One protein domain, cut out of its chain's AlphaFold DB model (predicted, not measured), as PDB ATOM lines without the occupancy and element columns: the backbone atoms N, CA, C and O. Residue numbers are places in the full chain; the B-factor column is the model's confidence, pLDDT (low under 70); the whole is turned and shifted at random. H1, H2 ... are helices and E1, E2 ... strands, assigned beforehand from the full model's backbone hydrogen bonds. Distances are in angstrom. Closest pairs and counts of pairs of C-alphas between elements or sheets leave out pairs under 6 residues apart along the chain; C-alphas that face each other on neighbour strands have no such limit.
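What this domain is: This is residues 2 to 57 of the 57 residues of the protein "Ethanolamine catabolic microcompartment shell protein EutN" of Fusobacterium varium (UniProt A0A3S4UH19). With little regular structure, this is a ribbon of two antiparallel strands, E1 and E2, with a short helix, H1, on E2 and a long unnamed stretch, residues 2 to 23, before them. Residues 4 to 9 stand free; residues 13 to 14 pair, parallel, with residues 46 to 47 of E2. The printed part has 56 residues, 19 in named elements in the order E1, H1, E2, mixed in class; it is only just loose, close to compact, with a radius of gyration of the C-alphas of 12.5 A and spans of 37 by 25 by 22 A.

How they stand to each other: Look at E1, residues 24 to 28, and E2, residues 45 to 50, antiparallel at 155 degrees; N 25 and O 49, 2.9 A apart, are within hydrogen-bond range. H1, residues 29 to 36, comes closest to E2 at the C-alphas of Ser 32 and Ala 46, 5.2 A apart. In H1, 0 of 4 O i to N i+4 pairs are within range, and 4 of 5 O i to N i+3 pairs.

Where its parts are: Find C-alpha 24 at (37.940, -93.100, -3.800); E1 runs 13.0 A from there, H1 13.5 A, and E2 14.9 A to C-alpha 50 at (40.047, -91.332, -7.388).

The domain as a whole: The C-alphas farthest apart, Asn 40 and Asn 57, are 39.4 A apart. The printed part has no cut and no long link; residues 2 to 3 have pLDDT under 70.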
ATOM      1  N   ASN A   2      33.373 -85.052   6.841       64.56
ATOM      2  CA  ASN A   2      34.613 -84.257   6.885       64.56
ATOM      3  C   ASN A   2      35.877 -85.136   6.774       64.56
ATOM      4  O   ASN A   2      36.804 -84.970   7.560       64.56
ATOM      5  N   GLY A   3      35.871 -86.147   5.899       66.62
ATOM      6  CA  GLY A   3      36.964 -87.127   5.800       66.62
ATOM      7  C   GLY A   3      37.132 -88.034   7.030       66.62
ATOM      8  O   GLY A   3      38.115 -88.758   7.132       66.62
ATOM      9  N   ILE A   4      36.186 -88.012   7.974       77.62
ATOM     10  CA  ILE A   4      36.182 -88.941   9.107       77.62
ATOM     11  C   ILE A   4      35.793 -90.317   8.570       77.62
ATOM     12  O   ILE A   4      34.709 -90.475   8.007       77.62
ATOM     13  N   VAL A   5      36.669 -91.305   8.762       79.94
ATOM     14  CA  VAL A   5      36.359 -92.708   8.481       79.94
ATOM     15  C   VAL A   5      35.246 -93.139   9.431       79.94
ATOM     16  O   VAL A   5      35.419 -93.171  10.649       79.94
ATOM     17  N   THR A   6      34.076 -93.426   8.871       80.88
ATOM     18  CA  THR A   6      32.897 -93.875   9.613       80.88
ATOM     19  C   THR A   6      32.303 -95.093   8.926       80.88
ATOM     20  O   THR A   6      32.250 -95.121   7.700       80.88
ATOM     21  N   GLY A   7      31.782 -96.048   9.694       81.69
ATOM     22  CA  GLY A   7      31.133 -97.243   9.151       81.69
ATOM     23  C   GLY A   7      32.024 -98.483   9.188       81.69
ATOM     24  O   GLY A   7      32.972 -98.554   9.966       81.69
ATOM     25  N   LYS A   8      31.653 -99.493   8.394       85.31
ATOM     26  CA  LYS A   8      32.336-100.788   8.321       85.31
ATOM     27  C   LYS A   8      33.453-100.732   7.278       85.31
ATOM     28  O   LYS A   8      33.270-100.144   6.218       85.31
ATOM     29  N   GLU A   9      34.574-101.382   7.567       90.75
ATOM     30  CA  GLU A   9      35.621-101.623   6.575       90.75
ATOM     31  C   GLU A   9      35.101-102.553   5.469       90.75
ATOM     32  O   GLU A   9      34.432-103.558   5.740       90.75
ATOM     33  N   ILE A  10      35.419-102.213   4.223       93.50
ATOM     34  CA  ILE A  10      35.117-103.020   3.041       93.50
ATOM     35  C   ILE A  10      36.415-103.353   2.307       93.50
ATOM     36  O   ILE A  10      37.395-102.615   2.394       93.50
ATOM     37  N   VAL A  11      36.416-104.475   1.592       96.31
ATOM     38  CA  VAL A  11      37.508-104.862   0.696       96.31
ATOM     39  C   VAL A  11      37.005-104.671  -0.727       96.31
ATOM     40  O   VAL A  11      36.008-105.276  -1.109       96.31
ATOM     41  N   SER A  12      37.697-103.840  -1.502       97.19
ATOM     42  CA  SER A  12      37.342-103.515  -2.884       97.19
ATOM     43  C   SER A  12      38.539-103.763  -3.789       97.19
ATOM     44  O   SER A  12      39.680-103.521  -3.390       97.19
ATOM     45  N   ILE A  13      38.297-104.234  -5.011       97.19
ATOM     46  CA  ILE A  13      39.376-104.398  -5.989       97.19
ATOM     47  C   ILE A  13      39.720-103.035  -6.582       97.19
ATOM     48  O   ILE A  13      38.832-102.297  -7.011       97.19
ATOM     49  N   ASP A  14      41.009-102.712  -6.621       97.62
ATOM     50  CA  ASP A  14      41.504-101.503  -7.263       97.62
ATOM     51  C   ASP A  14      41.616-101.687  -8.782       97.62
ATOM     52  O   ASP A  14      42.365-102.539  -9.260       97.62
ATOM     53  N   SER A  15      40.855-100.891  -9.535       96.38
ATOM     54  CA  SER A  15      40.916-100.854 -11.003       96.38
ATOM     55  C   SER A  15      41.613 -99.604 -11.553       96.38
ATOM     56  O   SER A  15      41.826 -99.513 -12.762       96.38
ATOM     57  N   VAL A  16      41.980 -98.649 -10.689       97.38
ATOM     58  CA  VAL A  16      42.437 -97.304 -11.089       97.38
ATOM     59  C   VAL A  16      43.848 -96.959 -10.610       97.38
ATOM     60  O   VAL A  16      44.436 -96.013 -11.131       97.38
ATOM     61  N   GLY A  17      44.412 -97.722  -9.669       97.31
ATOM     62  CA  GLY A  17      45.749 -97.487  -9.120       97.31
ATOM     63  C   GLY A  17      45.751 -96.545  -7.915       97.31
ATOM     64  O   GLY A  17      46.657 -95.720  -7.798       97.31
ATOM     65  N   ALA A  18      44.735 -96.634  -7.055       97.94
ATOM     66  CA  ALA A  18      44.623 -95.814  -5.854       97.94
ATOM     67  C   ALA A  18      45.689 -96.181  -4.805       97.94
ATOM     68  O   ALA A  18      45.978 -97.352  -4.539       97.94
ATOM     69  N   GLY A  19      46.266 -95.161  -4.181       96.81
ATOM     70  CA  GLY A  19      47.228 -95.284  -3.095       96.81
ATOM     71  C   GLY A  19      46.592 -95.231  -1.706       96.81
ATOM     72  O   GLY A  19      45.419 -94.913  -1.511       96.81
ATOM     73  N   ILE A  20      47.410 -95.510  -0.691       95.31
ATOM     74  CA  ILE A  20      47.016 -95.305   0.706       95.31
ATOM     75  C   ILE A  20      46.777 -93.810   0.940       95.31
ATOM     76  O   ILE A  20      47.677 -92.999   0.734       95.31
ATOM     77  N   GLY A  21      45.591 -93.474   1.448       92.00
ATOM     78  CA  GLY A  21      45.195 -92.099   1.763       92.00
ATOM     79  C   GLY A  21      44.357 -91.423   0.679       92.00
ATOM     80  O   GLY A  21      43.755 -90.389   0.970       92.00
ATOM     81  N   ASP A  22      44.251 -92.015  -0.514       94.81
ATOM     82  CA  ASP A  22      43.380 -91.497  -1.566       94.81
ATOM     83  C   ASP A  22      41.908 -91.640  -1.168       94.81
ATOM     84  O   ASP A  22      41.462 -92.680  -0.672       94.81
ATOM     85  N   GLN A  23      41.122 -90.590  -1.410       93.75
ATOM     86  CA  GLN A  23      39.670 -90.705  -1.381       93.75
ATOM     87  C   GLN A  23      39.205 -91.309  -2.702       93.75
ATOM     88  O   GLN A  23      39.599 -90.857  -3.774       93.75
ATOM     89  N   VAL A  24      38.353 -92.326  -2.629       96.19
ATOM     90  CA  VAL A  24      37.940 -93.100  -3.800       96.19
ATOM     91  C   VAL A  24      36.428 -93.248  -3.885       96.19
ATOM     92  O   VAL A  24      35.728 -93.211  -2.871       96.19
ATOM     93  N   LEU A  25      35.928 -93.444  -5.105       96.31
ATOM     94  CA  LEU A  25      34.554 -93.868  -5.358       96.31
ATOM     95  C   LEU A  25      34.516 -95.384  -5.555       96.31
ATOM     96  O   LEU A  25      35.258 -95.936  -6.372       96.31
ATOM     97  N   VAL A  26      33.614 -96.037  -4.828       96.81
ATOM     98  CA  VAL A  26      33.424 -97.486  -4.856       96.81
ATOM     99  C   VAL A  26      32.042 -97.812  -5.411       96.81
ATOM    100  O   VAL A  26      31.059 -97.137  -5.105       96.81
ATOM    101  N   THR A  27      31.970 -98.861  -6.224       97.19
ATOM    102  CA  THR A  27      30.715 -99.530  -6.585       97.19
ATOM    103  C   THR A  27      30.573-100.821  -5.786       97.19
ATOM    104  O   THR A  27      31.579-101.435  -5.435       97.19
ATOM    105  N   GLU A  28      29.336-101.215  -5.477       96.69
ATOM    106  CA  GLU A  28      29.021-102.451  -4.755       96.69
ATOM    107  C   GLU A  28      27.953-103.268  -5.499       96.69
ATOM    108  O   GLU A  28      27.114-102.729  -6.227       96.69
ATOM    109  N   GLY A  29      27.963-104.585  -5.304       95.69
ATOM    110  CA  GLY A  29      27.081-105.532  -5.976       95.69
ATOM    111  C   GLY A  29      27.503-105.827  -7.416       95.69
ATOM    112  O   GLY A  29      28.639-105.573  -7.823       95.69
ATOM    113  N   SER A  30      26.567-106.364  -8.203       94.44
ATOM    114  CA  SER A  30      26.836-106.849  -9.563       94.44
ATOM    115  C   SER A  30      27.307-105.767 -10.527       94.44
ATOM    116  O   SER A  30      27.900-106.096 -11.536       94.44
ATOM    117  N   VAL A  31      27.093-104.478 -10.256       95.88
ATOM    118  CA  VAL A  31      27.605-103.412 -11.132       95.88
ATOM    119  C   VAL A  31      29.140-103.306 -11.088       95.88
ATOM    120  O   VAL A  31      29.751-102.851 -12.052       95.88
ATOM    121  N   SER A  32      29.783-103.797 -10.026       97.06
ATOM    122  CA  SER A  32      31.238-103.706  -9.838       97.06
ATOM    123  C   SER A  32      32.029-104.428 -10.934       97.06
ATOM    124  O   SER A  32      33.093-103.965 -11.341       97.06
ATOM    125  N   MET A  33      31.490-105.525 -11.480       96.00
ATOM    126  CA  MET A  33      32.124-106.317 -12.546       96.00
ATOM    127  C   MET A  33      32.388-105.528 -13.837       96.00
ATOM    128  O   MET A  33      33.290-105.877 -14.600       96.00
ATOM    129  N   TYR A  34      31.644-104.445 -14.084       95.44
ATOM    130  CA  TYR A  34      31.854-103.604 -15.265       95.44
ATOM    131  C   TYR A  34      33.194-102.861 -15.238       95.44
ATOM    132  O   TYR A  34      33.723-102.557 -16.305       95.44
ATOM    133  N   ALA A  35      33.791-102.647 -14.060       95.38
ATOM    134  CA  ALA A  35      35.138-102.088 -13.944       95.38
ATOM    135  C   ALA A  35      36.224-103.002 -14.552       95.38
ATOM    136  O   ALA A  35      37.312-102.535 -14.874       95.38
ATOM    137  N   PHE A  36      35.925-104.290 -14.754       93.62
ATOM    138  CA  PHE A  36      36.871-105.306 -15.231       93.62
ATOM    139  C   PHE A  36      36.450-105.949 -16.561       93.62
ATOM    140  O   PHE A  36      36.825-107.081 -16.852       93.62
ATOM    141  N   GLY A  37      35.687-105.230 -17.387       88.69
ATOM    142  CA  GLY A  37      35.334-105.685 -18.738       88.69
ATOM    143  C   GLY A  37      34.015-106.455 -18.854       88.69
ATOM    144  O   GLY A  37      33.709-106.934 -19.943       88.69
ATOM    145  N   GLY A  38      33.206-106.506 -17.790       81.94
ATOM    146  CA  GLY A  38      31.860-107.088 -17.818       81.94
ATOM    147  C   GLY A  38      31.836-108.618 -17.740       81.94
ATOM    148  O   GLY A  38      32.877-109.252 -17.669       81.94
ATOM    149  N   ASP A  39      30.619-109.168 -17.688       84.44
ATOM    150  CA  ASP A  39      30.218-110.586 -17.635       84.44
ATOM    151  C   ASP A  39      31.109-111.579 -16.854       84.44
ATOM    152  O   ASP A  39      32.251-111.870 -17.189       84.44
ATOM    153  N   ASN A  40      30.512-112.235 -15.851       87.88
ATOM    154  CA  ASN A  40      31.105-113.345 -15.088       87.88
ATOM    155  C   ASN A  40      32.385-113.023 -14.287       87.88
ATOM    156  O   ASN A  40      33.109-113.947 -13.912       87.88
ATOM    157  N   VAL A  41      32.654-111.756 -13.960       95.12
ATOM    158  CA  VAL A  41      33.712-111.398 -12.998       95.12
ATOM    159  C   VAL A  41      33.158-111.560 -11.570       95.12
ATOM    160  O   VAL A  41      32.200-110.867 -11.221       95.12
ATOM    161  N   PRO A  42      33.696-112.477 -10.737       94.25
ATOM    162  CA  PRO A  42      33.113-112.839  -9.442       94.25
ATOM    163  C   PRO A  42      33.504-111.836  -8.348       94.25
ATOM    164  O   PRO A  42      34.275-112.154  -7.444       94.25
ATOM    165  N   ILE A  43      33.010-110.605  -8.469       95.31
ATOM    166  CA  ILE A  43      33.352-109.491  -7.581       95.31
ATOM    167  C   ILE A  43      32.089-108.736  -7.187       95.31
ATOM    168  O   ILE A  43      31.144-108.627  -7.969       95.31
ATOM    169  N   ASP A  44      32.085-108.199  -5.979       95.94
ATOM    170  CA  ASP A  44      30.969-107.450  -5.411       95.94
ATOM    171  C   ASP A  44      31.367-106.036  -4.981       95.94
ATOM    172  O   ASP A  44      30.505-105.294  -4.523       95.94
ATOM    173  N   SER A  45      32.634-105.644  -5.155       97.50
ATOM    174  CA  SER A  45      33.091-104.283  -4.904       97.50
ATOM    175  C   SER A  45      34.309-103.897  -5.747       97.50
ATOM    176  O   SER A  45      35.273-104.662  -5.862       97.50
ATOM    177  N   ALA A  46      34.283-102.693  -6.319       97.81
ATOM    178  CA  ALA A  46      35.371-102.154  -7.132       97.81
ATOM    179  C   ALA A  46      35.578-100.657  -6.879       97.81
ATOM    180  O   ALA A  46      34.612 -99.887  -6.877       97.81
ATOM    181  N   ILE A  47      36.839-100.246  -6.728       98.19
ATOM    182  CA  ILE A  47      37.243 -98.841  -6.814       98.19
ATOM    183  C   ILE A  47      37.195 -98.444  -8.287       98.19
ATOM    184  O   ILE A  47      37.879 -99.058  -9.106       98.19
ATOM    185  N   VAL A  48      36.398 -97.428  -8.615       97.50
ATOM    186  CA  VAL A  48      36.156 -96.994 -10.004       97.50
ATOM    187  C   VAL A  48      36.674 -95.589 -10.310       97.50
ATOM    188  O   VAL A  48      36.732 -95.213 -11.478       97.50
ATOM    189  N   ALA A  49      37.043 -94.805  -9.292       97.94
ATOM    190  CA  ALA A  49      37.637 -93.478  -9.465       97.94
ATOM    191  C   ALA A  49      38.411 -93.022  -8.217       97.94
ATOM    192  O   ALA A  49      38.068 -93.407  -7.097       97.94
ATOM    193  N   ILE A  50      39.397 -92.146  -8.426       97.88
ATOM    194  CA  ILE A  50      40.047 -91.332  -7.388       97.88
ATOM    195  C   ILE A  50      39.340 -89.971  -7.354       97.88
ATOM    196  O   ILE A  50      38.986 -89.427  -8.401       97.88
ATOM    197  N   ILE A  51      39.079 -89.446  -6.159       95.75
ATOM    198  CA  ILE A  51      38.336 -88.202  -5.950       95.75
ATOM    199  C   ILE A  51      39.319 -87.041  -5.765       95.75
ATOM    200  O   ILE A  51      40.043 -87.005  -4.774       95.75
ATOM    201  N   ASP A  52      39.272 -86.053  -6.660       94.75
ATOM    202  CA  ASP A  52      40.067 -84.823  -6.531       94.75
ATOM    203  C   ASP A  52      39.433 -83.811  -5.568       94.75
ATOM    204  O   ASP A  52      40.107 -83.170  -4.762       94.75
ATOM    205  N   THR A  53      38.120 -83.590  -5.672       93.62
ATOM    206  CA  THR A  53      37.404 -82.592  -4.866       93.62
ATOM    207  C   THR A  53      35.945 -82.991  -4.691       93.62
ATOM    208  O   THR A  53      35.303 -83.478  -5.620       93.62
ATOM    209  N   ILE A  54      35.415 -82.759  -3.489       91.25
ATOM    210  CA  ILE A  54      33.996 -82.910  -3.168       91.25
ATOM    211  C   ILE A  54      33.423 -81.511  -2.963       91.25
ATOM    212  O   ILE A  54      33.799 -80.822  -2.015       91.25
ATOM    213  N   GLU A  55      32.510 -81.102  -3.836       92.75
ATOM    214  CA  GLU A  55      31.759 -79.857  -3.694       92.75
ATOM    215  C   GLU A  55      30.376 -80.161  -3.108       92.75
ATOM    216  O   GLU A  55      29.676 -81.070  -3.561       92.75
ATOM    217  N   GLN A  56      29.996 -79.434  -2.059       87.75
ATOM    218  CA  GLN A  56      28.729 -79.616  -1.357       87.75
ATOM    219  C   GLN A  56      28.133 -78.236  -1.056       87.75
ATOM    220  O   GLN A  56      28.848 -77.366  -0.563       87.75
ATOM    221  N   ASN A  57      26.849 -78.048  -1.384       80.38
ATOM    222  CA  ASN A  57      26.101 -76.813  -1.100       80.38
ATOM    223  C   ASN A  57      25.854 -76.612   0.397       80.38
ATOM    224  O   ASN A  57      25.592 -77.628   1.086       80.38
TER     225      ASN A  57